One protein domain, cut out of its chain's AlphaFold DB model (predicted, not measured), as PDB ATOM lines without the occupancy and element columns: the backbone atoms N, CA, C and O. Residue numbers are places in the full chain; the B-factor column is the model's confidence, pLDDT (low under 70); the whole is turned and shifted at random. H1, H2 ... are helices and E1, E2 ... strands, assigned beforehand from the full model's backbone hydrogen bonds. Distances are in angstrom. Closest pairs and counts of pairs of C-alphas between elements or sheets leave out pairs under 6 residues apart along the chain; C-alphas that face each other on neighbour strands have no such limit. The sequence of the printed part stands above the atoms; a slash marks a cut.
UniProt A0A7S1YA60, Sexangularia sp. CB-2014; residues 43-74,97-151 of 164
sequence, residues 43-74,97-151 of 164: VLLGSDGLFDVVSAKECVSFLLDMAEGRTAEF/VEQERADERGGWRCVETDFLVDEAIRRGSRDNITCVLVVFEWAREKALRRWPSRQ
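What this domain is: This is residues 43 to 74 and 97 to 151 of the 164 residues of a protein of Sexangularia sp. CB-2014 (UniProt A0A7S1YA60). Two antiparallel strands, E1 and E2, make a narrow ribbon, with H2 over one of its faces near E1 and H4 over that same face near E2, while the other face is bare; H1 sits by the end of the ribbon where E1 ends and E2 begins. H5 lies beyond the other end, and on a further side a poorly predicted arm reaches away from the body, with residues 100 to 107, of which 100 to 103 belong to H3, sticking out. The printed part has 87 residues with five named helices and two named strands, in the order E1, H1, H2, H3, H4, E2, H5, and its class is mostly helix. The whole is compact, with a radius of gyration of the C-alphas of 13.6 A and spans of 36 by 32 by 24 A.

Where its parts are: E1 is residues 43 to 46, beginning at C-alpha 43, (159.343, 105.387, 145.849), and 10.0 A long. H1 is residues 48 to 51, 4.9 A long. H2, residues 56 to 67, measures 16.5 A. H3 is residues 97 to 103, 10.5 A long, starting at C-alpha 97, (164.878, 93.464, 173.579). H4, residues 111 to 122, measures 16.3 A. E2 is residues 131 to 135, 13.1 A long. H5 is residues 137 to 142, 9.6 A long, ending at C-alpha 142, (144.414, 110.806, 150.607).

How they stand to each other: E1 and E2 are antiparallel neighbours at 175 degrees; N 43 and O 134 are 2.8 A apart and N 134 and O 43 are 2.9 A apart, both within hydrogen-bond range. E1 and H2 are near each other, with 8 pairs of C-alphas within 10 A. The closest C-alphas of H4 and E2 are those of Thr 113 and Cys 131, 6.1 A apart. H4 touches H1 with residues 116 to 120 alone, the closest C-alphas being those of Leu 50 and Ala 120, 5.5 A apart. H2 and H4 only just touch, with 3 pairs of C-alphas within 8 A, the closest those of Leu 63 and Glu 112, 6.4 A apart; H4 does so with residues 112 to 116 alone. They run opposite ways at a steep tilt of 42 degrees. H1 and H2 meet only through their link. H3 and H5 touch no helix. Every O i to N i+4 pair is within hydrogen-bond range in H2 and H4, 2 of 3 are in H3, and H1 is too short for such a pair; in H5 0 of 2 are, beside 2 of 3 O i to N i+3 pairs.

The domain as a whole: The C-alphas farthest apart, those of Arg 126 and Glu 141, are 38.2 A apart. Residues 75 to 96 are not printed, and C-alphas 74 and 97 are 21.6 A apart across the cut. Of the links that are printed whole, none is long. The mean pLDDT of the printed part is 72.3; residue 69 and residues 71 to 74, 97 to 110 and 139 to 151 are under 70.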
ATOM      1  N   VAL A  43     158.240 105.945 146.635       90.75
ATOM      2  CA  VAL A  43     159.343 105.387 145.849       90.75
ATOM      3  C   VAL A  43     160.087 104.376 146.709       90.75
ATOM      4  O   VAL A  43     160.456 104.667 147.847       90.75
ATOM      5  N   LEU A  44     160.315 103.194 146.146       89.81
ATOM      6  CA  LEU A  44     161.121 102.141 146.742       89.81
ATOM      7  C   LEU A  44     162.435 102.019 145.976       89.81
ATOM      8  O   LEU A  44     162.435 101.771 144.770       89.81
ATOM      9  N   LEU A  45     163.546 102.150 146.687       89.44
ATOM     10  CA  LEU A  45     164.876 101.840 146.185       89.44
ATOM     11  C   LEU A  45     165.356 100.564 146.870       89.44
ATOM     12  O   LEU A  45     165.169 100.394 148.075       89.44
ATOM     13  N   GLY A  46     165.983  99.673 146.113       88.50
ATOM     14  CA  GLY A  46     166.488  98.409 146.630       88.50
ATOM     15  C   GLY A  46     167.724  97.944 145.875       88.50
ATOM     16  O   GLY A  46     167.888  98.278 144.700       88.50
ATOM     17  N   SER A  47     168.591  97.194 146.552       88.12
ATOM     18  CA  SER A  47     169.685  96.475 145.895       88.12
ATOM     19  C   SER A  47     169.162  95.263 145.113       88.12
ATOM     20  O   SER A  47     168.017  94.826 145.275       88.12
ATOM     21  N   ASP A  48     170.011  94.694 144.264       87.94
ATOM     22  CA  ASP A  48     169.768  93.402 143.614       87.94
ATOM     23  C   ASP A  48     169.521  92.277 144.626       87.94
ATOM     24  O   ASP A  48     168.647  91.448 144.392       87.94
ATOM     25  N   GLY A  49     170.159  92.310 145.799       86.88
ATOM     26  CA  GLY A  49     169.857  91.400 146.907       86.88
ATOM     27  C   GLY A  49     168.374  91.355 147.311       86.88
ATOM     28  O   GLY A  49     167.911  90.315 147.781       86.88
ATOM     29  N   LEU A  50     167.610  92.435 147.100       90.88
ATOM     30  CA  LEU A  50     166.149  92.441 147.244       90.88
ATOM     31  C   LEU A  50     165.468  91.954 145.958       90.88
ATOM     32  O   LEU A  50     164.688  90.998 145.979       90.88
ATOM     33  N   PHE A  51     165.759  92.617 144.836       89.50
ATOM     34  CA  PHE A  51     164.994  92.445 143.598       89.50
ATOM     35  C   PHE A  51     165.271  91.140 142.837       89.50
ATOM     36  O   PHE A  51     164.480  90.765 141.970       89.50
ATOM     37  N   ASP A  52     166.344  90.422 143.170       88.56
ATOM     38  CA  ASP A  52     166.633  89.093 142.622       88.56
ATOM     39  C   ASP A  52     165.650  88.025 143.123       88.56
ATOM     40  O   ASP A  52     165.447  87.015 142.446       88.56
ATOM     41  N   VAL A  53     165.045  88.231 144.299       91.00
ATOM     42  CA  VAL A  53     164.168  87.242 144.951       91.00
ATOM     43  C   VAL A  53     162.754  87.759 145.228       91.00
ATOM     44  O   VAL A  53     161.815  86.961 145.292       91.00
ATOM     45  N   VAL A  54     162.566  89.078 145.343       88.56
ATOM     46  CA  VAL A  54     161.251  89.722 145.471       88.56
ATOM     47  C   VAL A  54     161.041  90.670 144.299       88.56
ATOM     48  O   VAL A  54     161.814  91.601 144.089       88.56
ATOM     49  N   SER A  55     159.981  90.471 143.520       90.88
ATOM     50  CA  SER A  55     159.710  91.359 142.391       90.88
ATOM     51  C   SER A  55     159.244  92.742 142.856       90.88
ATOM     52  O   SER A  55     158.563  92.883 143.871       90.88
ATOM     53  N   ALA A  56     159.520  93.780 142.059       88.06
ATOM     54  CA  ALA A  56     159.062  95.139 142.360       88.06
ATOM     55  C   ALA A  56     157.535  95.227 142.573       88.06
ATOM     56  O   ALA A  56     157.074  95.985 143.422       88.06
ATOM     57  N   LYS A  57     156.746  94.423 141.841       87.06
ATOM     58  CA  LYS A  57     155.284  94.358 142.004       87.06
ATOM     59  C   LYS A  57     154.873  93.780 143.357       87.06
ATOM     60  O   LYS A  57     153.957  94.311 143.976       87.06
ATOM     61  N   GLU A  58     155.543  92.724 143.812       90.31
ATOM     62  CA  GLU A  58     155.294  92.144 145.136       90.31
ATOM     63  C   GLU A  58     155.657  93.136 146.235       90.31
ATOM     64  O   GLU A  58     154.842  93.366 147.121       90.31
ATOM     65  N   CYS A  59     156.812  93.804 146.126       90.38
ATOM     66  CA  CYS A  59     157.186  94.852 147.073       90.38
ATOM     67  C   CYS A  59     156.103  95.935 147.163       90.38
ATOM     68  O   CYS A  59     155.707  96.317 148.258       90.38
ATOM     69  N   VAL A  60     155.588  96.405 146.020       90.19
ATOM     70  CA  VAL A  60     154.514  97.407 146.001       90.19
ATOM     71  C   VAL A  60     153.246  96.882 146.674       90.19
ATOM     72  O   VAL A  60     152.671  97.597 147.490       90.19
ATOM     73  N   SER A  61     152.836  95.644 146.379       88.38
ATOM     74  CA  SER A  61     151.663  95.026 147.010       88.38
ATOM     75  C   SER A  61     151.816  94.969 148.525       88.38
ATOM     76  O   SER A  61     150.949  95.457 149.241       88.38
ATOM     77  N   PHE A  62     152.948  94.453 149.013       88.38
ATOM     78  CA  PHE A  62     153.210  94.322 150.444       88.38
ATOM     79  C   PHE A  62     153.155  95.670 151.160       88.38
ATOM     80  O   PHE A  62     152.510  95.797 152.198       88.38
ATOM     81  N   LEU A  63     153.794  96.694 150.591       86.88
ATOM     82  CA  LEU A  63     153.814  98.030 151.181       86.88
ATOM     83  C   LEU A  63     152.419  98.673 151.192       86.88
ATOM     84  O   LEU A  63     152.045  99.293 152.186       86.88
ATOM     85  N   LEU A  64     151.623  98.507 150.132       85.12
ATOM     86  CA  LEU A  64     150.245  99.011 150.092       85.12
ATOM     87  C   LEU A  64     149.335  98.267 151.079       85.12
ATOM     88  O   LEU A  64     148.599  98.906 151.829       85.12
ATOM     89  N   ASP A  65     149.445  96.939 151.159       83.81
ATOM     90  CA  ASP A  65     148.696  96.125 152.121       83.81
ATOM     91  C   ASP A  65     148.994  96.535 153.570       83.81
ATOM     92  O   ASP A  65     148.074  96.652 154.387       83.81
ATOM     93  N   MET A  66     150.262  96.821 153.886       79.94
ATOM     94  CA  MET A  66     150.661  97.370 155.185       79.94
ATOM     95  C   MET A  66     150.077  98.758 155.433       79.94
ATOM     96  O   MET A  66     149.535  99.008 156.513       79.94
ATOM     97  N   ALA A  67     150.121  99.643 154.437       77.19
ATOM     98  CA  ALA A  67     149.563 100.988 154.546       77.19
ATOM     99  C   ALA A  67     148.052 100.991 154.805       77.19
ATOM    100  O   ALA A  67     147.528 101.880 155.482       77.19
ATOM    101  N   GLU A  68     147.350 100.003 154.257       76.56
ATOM    102  CA  GLU A  68     145.903  99.844 154.372       76.56
ATOM    103  C   GLU A  68     145.500  98.993 155.590       76.56
ATOM    104  O   GLU A  68     144.312  98.840 155.875       76.56
ATOM    105  N   GLY A  69     146.476  98.497 156.358       69.81
ATOM    106  CA  GLY A  69     146.247  97.714 157.572       69.81
ATOM    107  C   GLY A  69     145.692  96.314 157.306       69.81
ATOM    108  O   GLY A  69     145.034  95.741 158.173       69.81
ATOM    109  N   ARG A  70     145.944  95.749 156.120       70.12
ATOM    110  CA  ARG A  70     145.540  94.382 155.740       70.12
ATOM    111  C   ARG A  70     146.505  93.301 156.258       70.12
ATOM    112  O   ARG A  70     146.462  92.157 155.823       70.12
ATOM    113  N   THR A  71     147.352  93.636 157.228       60.41
ATOM    114  CA  THR A  71     148.498  92.858 157.733       60.41
ATOM    115  C   THR A  71     148.178  91.593 158.534       60.41
ATOM    116  O   THR A  71     149.094  91.007 159.108       60.41
ATOM    117  N   ALA A  72     146.930  91.118 158.565       48.00
ATOM    118  CA  ALA A  72     146.532  89.984 159.406       48.00
ATOM    119  C   ALA A  72     147.289  88.668 159.106       48.00
ATOM    120  O   ALA A  72     147.304  87.776 159.952       48.00
ATOM    121  N   GLU A  73     147.955  88.549 157.953       49.62
ATOM    122  CA  GLU A  73     148.557  87.289 157.497       49.62
ATOM    123  C   GLU A  73     150.092  87.327 157.363       49.62
ATOM    124  O   GLU A  73     150.739  86.282 157.398       49.62
ATOM    125  N   PHE A  74     150.705  88.514 157.291       50.44
ATOM    126  CA  PHE A  74     152.109  88.674 156.872       50.44
ATOM    127  C   PHE A  74     153.096  88.983 158.014       50.44
ATOM    128  O   PHE A  74     154.300  89.026 157.787       50.44
ATOM    129  N   VAL A  97     164.369  92.528 172.560       38.16
ATOM    130  CA  VAL A  97     164.878  93.464 173.579       38.16
ATOM    131  C   VAL A  97     165.902  94.460 173.013       38.16
ATOM    132  O   VAL A  97     165.991  95.602 173.461       38.16
ATOM    133  N   GLU A  98     166.704  94.059 172.028       36.62
ATOM    134  CA  GLU A  98     167.656  94.943 171.340       36.62
ATOM    135  C   GLU A  98     166.989  95.796 170.257       36.62
ATOM    136  O   GLU A  98     167.492  96.876 169.936       36.62
ATOM    137  N   GLN A  99     165.857  95.324 169.728       38.53
ATOM    138  CA  GLN A  99     164.966  96.064 168.841       38.53
ATOM    139  C   GLN A  99     164.370  97.280 169.571       38.53
ATOM    140  O   GLN A  99     164.541  98.399 169.099       38.53
ATOM    141  N   GLU A 100     163.797  97.081 170.766       38.06
ATOM    142  CA  GLU A 100     163.257  98.166 171.611       38.06
ATOM    143  C   GLU A 100     164.345  99.155 172.072       38.06
ATOM    144  O   GLU A 100     164.121 100.358 172.152       38.06
ATOM    145  N   ARG A 101     165.576  98.689 172.325       33.78
ATOM    146  CA  ARG A 101     166.693  99.573 172.723       33.78
ATOM    147  C   ARG A 101     167.262 100.425 171.582       33.78
ATOM    148  O   ARG A 101     168.049 101.342 171.842       33.78
ATOM    149  N   ALA A 102     166.933 100.125 170.326       38.69
ATOM    150  CA  ALA A 102     167.289 100.979 169.193       38.69
ATOM    151  C   ALA A 102     166.363 102.206 169.084       38.69
ATOM    152  O   ALA A 102     166.797 103.240 168.566       38.69
ATOM    153  N   ASP A 103     165.155 102.126 169.650       41.97
ATOM    154  CA  ASP A 103     164.164 103.207 169.645       41.97
ATOM    155  C   ASP A 103     164.589 104.391 170.539       41.97
ATOM    156  O   ASP A 103     164.328 105.548 170.211       41.97
ATOM    157  N   GLU A 104     165.364 104.150 171.603       40.06
ATOM    158  CA  GLU A 104     165.845 105.200 172.523       40.06
ATOM    159  C   GLU A 104     166.945 106.107 171.927       40.06
ATOM    160  O   GLU A 104     167.272 107.151 172.493       40.06
ATOM    161  N   ARG A 105     167.518 105.745 170.767       36.78
ATOM    162  CA  ARG A 105     168.570 106.517 170.069       36.78
ATOM    163  C   ARG A 105     168.085 107.265 168.825       36.78
ATOM    164  O   ARG A 105     168.910 107.687 168.017       36.78
ATOM    165  N   GLY A 106     166.772 107.444 168.653       36.94
ATOM    166  CA  GLY A 106     166.219 108.257 167.559       36.94
ATOM    167  C   GLY A 106     166.544 107.723 166.157       36.94
ATOM    168  O   GLY A 106     166.603 108.492 165.196       36.94
ATOM    169  N   GLY A 107     166.791 106.415 166.037       37.56
ATOM    170  CA  GLY A 107     166.970 105.748 164.754       37.56
ATOM    171  C   GLY A 107     165.621 105.590 164.064       37.56
ATOM    172  O   GLY A 107     164.745 104.890 164.556       37.56
ATOM    173  N   TRP A 108     165.445 106.238 162.918       43.47
ATOM    174  CA  TRP A 108     164.227 106.151 162.116       43.47
ATOM    175  C   TRP A 108     164.154 104.773 161.457       43.47
ATOM    176  O   TRP A 108     164.715 104.572 160.379       43.47
ATOM    177  N   ARG A 109     163.513 103.803 162.114       48.88
ATOM    178  CA  ARG A 109     163.331 102.451 161.576       48.88
ATOM    179  C   ARG A 109     161.903 102.281 161.059       48.88
ATOM    180  O   ARG A 109     160.935 102.555 161.758       48.88
ATOM    181  N   CYS A 110     161.787 101.882 159.797       63.31
ATOM    182  CA  CYS A 110     160.516 101.669 159.112       63.31
ATOM    183  C   CYS A 110     160.234 100.157 159.118       63.31
ATOM    184  O   CYS A 110     161.013  99.391 158.548       63.31
ATOM    185  N   VAL A 111     159.151  99.719 159.767       71.81
ATOM    186  CA  VAL A 111     158.782  98.288 159.903       71.81
ATOM    187  C   VAL A 111     158.593  97.629 158.531       71.81
ATOM    188  O   VAL A 111     158.800  96.435 158.337       71.81
ATOM    189  N   GLU A 112     158.229  98.426 157.544       80.94
ATOM    190  CA  GLU A 112     157.834  97.980 156.223       80.94
ATOM    191  C   GLU A 112     159.050  97.678 155.345       80.94
ATOM    192  O   GLU A 112     159.019  96.743 154.549       80.94
ATOM    193  N   THR A 113     160.157  98.405 155.533       82.75
ATOM    194  CA  THR A 113     161.435  98.040 154.906       82.75
ATOM    195  C   THR A 113     162.062  96.825 155.577       82.75
ATOM    196  O   THR A 113     162.675  96.020 154.883       82.75
ATOM    197  N   ASP A 114     161.869  96.651 156.890       83.75
ATOM    198  CA  ASP A 114     162.325  95.445 157.591       83.75
ATOM    199  C   ASP A 114     161.610  94.199 157.060       83.75
ATOM    200  O   ASP A 114     162.265  93.211 156.740       83.75
ATOM    201  N   PHE A 115     160.293  94.276 156.843       86.88
ATOM    202  CA  PHE A 115     159.550  93.177 156.229       86.88
ATOM    203  C   PHE A 115     160.115  92.788 154.856       86.88
ATOM    204  O   PHE A 115     160.264  91.604 154.569       86.88
ATOM    205  N   LEU A 116     160.437  93.762 153.997       88.69
ATOM    206  CA  LEU A 116     160.999  93.469 152.673       88.69
ATOM    207  C   LEU A 116     162.381  92.810 152.763       88.69
ATOM    208  O   LEU A 116     162.697  91.937 151.953       88.69
ATOM    209  N   VAL A 117     163.192  93.208 153.746       87.88
ATOM    210  CA  VAL A 117     164.486  92.571 154.018       87.88
ATOM    211  C   VAL A 117     164.281  91.126 154.476       87.88
ATOM    212  O   VAL A 117     164.882  90.217 153.903       87.88
ATOM    213  N   ASP A 118     163.385  90.895 155.434       86.19
ATOM    214  CA  ASP A 118     163.076  89.557 155.949       86.19
ATOM    215  C   ASP A 118     162.477  88.648 154.865       86.19
ATOM    216  O   ASP A 118     162.819  87.467 154.768       86.19
ATOM    217  N   GLU A 119     161.620  89.196 154.000       88.44
ATOM    218  CA  GLU A 119     161.063  88.512 152.830       88.44
ATOM    219  C   GLU A 119     162.163  88.048 151.877       88.44
ATOM    220  O   GLU A 119     162.171  86.883 151.466       88.44
ATOM    221  N   ALA A 120     163.120  88.916 151.562       86.88
ATOM    222  CA  ALA A 120     164.235  88.565 150.696       86.88
ATOM    223  C   ALA A 120     165.149  87.500 151.327       86.88
ATOM    224  O   ALA A 120     165.545  86.548 150.645       86.88
ATOM    225  N   ILE A 121     165.428  87.596 152.631       87.50
ATOM    226  CA  ILE A 121     166.186  86.571 153.368       87.50
ATOM    227  C   ILE A 121     165.457  85.226 153.304       87.50
ATOM    228  O   ILE A 121     166.065  84.207 152.971       87.50
ATOM    229  N   ARG A 122     164.143  85.209 153.548       88.25
ATOM    230  CA  ARG A 122     163.339  83.977 153.533       88.25
ATOM    231  C   ARG A 122     163.313  83.305 152.168       88.25
ATOM    232  O   ARG A 122     163.301  82.080 152.083       88.25
ATOM    233  N   ARG A 123     163.322  84.094 151.094       88.75
ATOM    234  CA  ARG A 123     163.423  83.584 149.719       88.75
ATOM    235  C   ARG A 123     164.839  83.146 149.337       88.75
ATOM    236  O   ARG A 123     165.059  82.707 148.210       88.75
ATOM    237  N   GLY A 124     165.784  83.213 150.274       86.75
ATOM    238  CA  GLY A 124     167.137  82.709 150.111       86.75
ATOM    239  C   GLY A 124     168.073  83.694 149.426       86.75
ATOM    240  O   GLY A 124     169.023  83.251 148.776       86.75
ATOM    241  N   SER A 125     167.831  85.005 149.551       87.06
ATOM    242  CA  SER A 125     168.819  85.995 149.123       87.06
ATOM    243  C   SER A 125     170.134  85.782 149.870       87.06
ATOM    244  O   SER A 125     170.162  85.552 151.079       87.06
ATOM    245  N   ARG A 126     171.239  85.815 149.125       83.81
ATOM    246  CA  ARG A 126     172.597  85.596 149.647       83.81
ATOM    247  C   ARG A 126     173.485  86.830 149.523       83.81
ATOM    248  O   ARG A 126     174.669  86.726 149.848       83.81
ATOM    249  N   ASP A 127     172.930  87.935 149.034       82.38
ATOM    250  CA  ASP A 127     173.630  89.196 148.801       82.38
ATOM    251  C   ASP A 127     173.329  90.215 149.913       82.38
ATOM    252  O   ASP A 127     172.501  89.976 150.794       82.38
ATOM    253  N   ASN A 128     173.992  91.368 149.884       87.75
ATOM    254  CA  ASN A 128     173.641  92.493 150.730       87.75
ATOM    255  C   ASN A 128     172.289  93.079 150.308       87.75
ATOM    256  O   ASN A 128     172.074  93.510 149.173       87.75
ATOM    257  N   ILE A 129     171.371  93.139 151.268       86.31
ATOM    258  CA  ILE A 129     170.015  93.635 151.059       86.31
ATOM    259  C   ILE A 129     169.953  95.049 151.625       86.31
ATOM    260  O   ILE A 129     170.097  95.259 152.826       86.31
ATOM    261  N   THR A 130     169.766  96.030 150.749       84.19
ATOM    262  CA  THR A 130     169.533  97.429 151.124       84.19
ATOM    263  C   THR A 130     168.188  97.851 150.571       84.19
ATOM    264  O   THR A 130     167.875  97.549 149.421       84.19
ATOM    265  N   CYS A 131     167.401  98.555 151.379       85.62
ATOM    266  CA  CYS A 131     166.082  99.038 151.005       85.62
ATOM    267  C   CYS A 131     165.869 100.449 151.565       85.62
ATOM    268  O   CYS A 131     166.123 100.693 152.743       85.62
ATOM    269  N   VAL A 132     165.412 101.377 150.725       86.19
ATOM    270  CA  VAL A 132     165.042 102.741 151.119       86.19
ATOM    271  C   VAL A 132     163.637 103.019 150.613       86.19
ATOM    272  O   VAL A 132     163.374 102.938 149.414       86.19
ATOM    273  N   LEU A 133     162.744 103.377 151.530       86.06
ATOM    274  CA  LEU A 133     161.374 103.753 151.218       86.06
ATOM    275  C   LEU A 133     161.173 105.253 151.435       86.06
ATOM    276  O   LEU A 133     161.374 105.763 152.537       86.06
ATOM    277  N   VAL A 134     160.731 105.949 150.390       86.75
ATOM    278  CA  VAL A 134     160.387 107.374 150.421       86.75
ATOM    279  C   VAL A 134     158.887 107.512 150.206       86.75
ATOM    280  O   VAL A 134     158.397 107.249 149.115       86.75
ATOM    281  N   VAL A 135     158.149 107.929 151.232       82.94
ATOM    282  CA  VAL A 135     156.692 108.124 151.150       82.94
ATOM    283  C   VAL A 135     156.384 109.585 150.836       82.94
ATOM    284  O   VAL A 135     156.898 110.485 151.503       82.94
ATOM    285  N   PHE A 136     155.536 109.834 149.839       82.69
ATOM    286  CA  PHE A 136     155.186 111.194 149.434       82.69
ATOM    287  C   PHE A 136     154.167 111.840 150.360       82.69
ATOM    288  O   PHE A 136     153.254 111.188 150.863       82.69
ATOM    289  N   GLU A 137     154.282 113.157 150.555       70.94
ATOM    290  CA  GLU A 137     153.445 113.830 151.540       70.94
ATOM    291  C   GLU A 137     151.963 113.890 151.165       70.94
ATOM    292  O   GLU A 137     151.107 113.657 152.014       70.94
ATOM    293  N   TRP A 138     151.643 114.138 149.896       73.25
ATOM    294  CA  TRP A 138     150.253 114.212 149.427       73.25
ATOM    295  C   TRP A 138     149.525 112.866 149.522       73.25
ATOM    296  O   TRP A 138     148.321 112.821 149.778       73.25
ATOM    297  N   ALA A 139     150.252 111.757 149.394       65.06
ATOM    298  CA  ALA A 139     149.704 110.420 149.584       65.06
ATOM    299  C   ALA A 139     149.230 110.187 151.034       65.06
ATOM    300  O   ALA A 139     148.317 109.393 151.285       65.06
ATOM    301  N   ARG A 140     149.787 110.942 151.993       59.59
ATOM    302  CA  ARG A 140     149.423 110.902 153.420       59.59
ATOM    303  C   ARG A 140     148.049 111.507 153.685       59.59
ATOM    304  O   ARG A 140     147.378 111.105 154.635       59.59
ATOM    305  N   GLU A 141     147.619 112.467 152.867       57.41
ATOM    306  CA  GLU A 141     146.313 113.114 153.019       57.41
ATOM    307  C   GLU A 141     145.176 112.249 152.465       57.41
ATOM    308  O   GLU A 141     144.066 112.302 152.998       57.41
ATOM    309  N   LYS A 142     145.453 111.428 151.441       53.97
ATOM    310  CA  LYS A 142     144.414 110.806 150.607       53.97
ATOM    311  C   LYS A 142     143.894 109.431 151.037       53.97
ATOM    312  O   LYS A 142     142.761 109.129 150.696       53.97
ATOM    313  N   ALA A 143     144.630 108.615 151.785       50.66
ATOM    314  CA  ALA A 143     144.111 107.333 152.313       50.66
ATOM    315  C   ALA A 143     145.085 106.631 153.274       50.66
ATOM    316  O   ALA A 143     144.671 105.822 154.100       50.66
ATOM    317  N   LEU A 144     146.381 106.950 153.204       55.19
ATOM    318  CA  LEU A 144     147.455 106.158 153.814       55.19
ATOM    319  C   LEU A 144     147.851 106.674 155.211       55.19
ATOM    320  O   LEU A 144     149.025 106.825 155.537       55.19
ATOM    321  N   ARG A 145     146.859 106.971 156.064       55.25
ATOM    322  CA  ARG A 145     147.073 107.511 157.429       55.25
ATOM    323  C   ARG A 145     147.536 106.473 158.460       55.25
ATOM    324  O   ARG A 145     147.761 106.835 159.609       55.25
ATOM    325  N   ARG A 146     147.615 105.195 158.086       59.59
ATOM    326  CA  ARG A 146     147.717 104.066 159.028       59.59
ATOM    327  C   ARG A 146     149.094 103.415 159.079       59.59
ATOM    328  O   ARG A 146     149.236 102.367 159.695       59.59
ATOM    329  N   TRP A 147     150.083 104.034 158.445       62.22
ATOM    330  CA  TRP A 147     151.429 103.493 158.363       62.22
ATOM    331  C   TRP A 147     152.035 103.249 159.770       62.22
ATOM    332  O   TRP A 147     152.153 104.210 160.542       62.22
ATOM    333  N   PRO A 148     152.391 101.997 160.121       56.44
ATOM    334  CA  PRO A 148     152.843 101.601 161.460       56.44
ATOM    335  C   PRO A 148     153.997 102.428 162.042       56.44
ATOM    336  O   PRO A 148     153.932 102.813 163.211       56.44
ATOM    337  N   SER A 149     155.018 102.762 161.246       55.00
ATOM    338  CA  SER A 149     156.250 103.415 161.737       55.00
ATOM    339  C   SER A 149     156.103 104.870 162.220       55.00
ATOM    340  O   SER A 149     157.093 105.512 162.572       55.00
ATOM    341  N   ARG A 150     154.880 105.424 162.275       53.47
ATOM    342  CA  ARG A 150     154.617 106.786 162.781       53.47
ATOM    343  C   ARG A 150     153.636 106.890 163.947       53.47
ATOM    344  O   ARG A 150     153.191 108.002 164.246       53.47
ATOM    345  N   GLN A 151     153.356 105.812 164.679       49.41
ATOM    346  CA  GLN A 151     152.763 105.966 166.014       49.41
ATOM    347  C   GLN A 151     153.784 106.645 166.958       49.41
ATOM    348  O   GLN A 151     154.531 105.972 167.651       49.41
TER     349      GLN A 151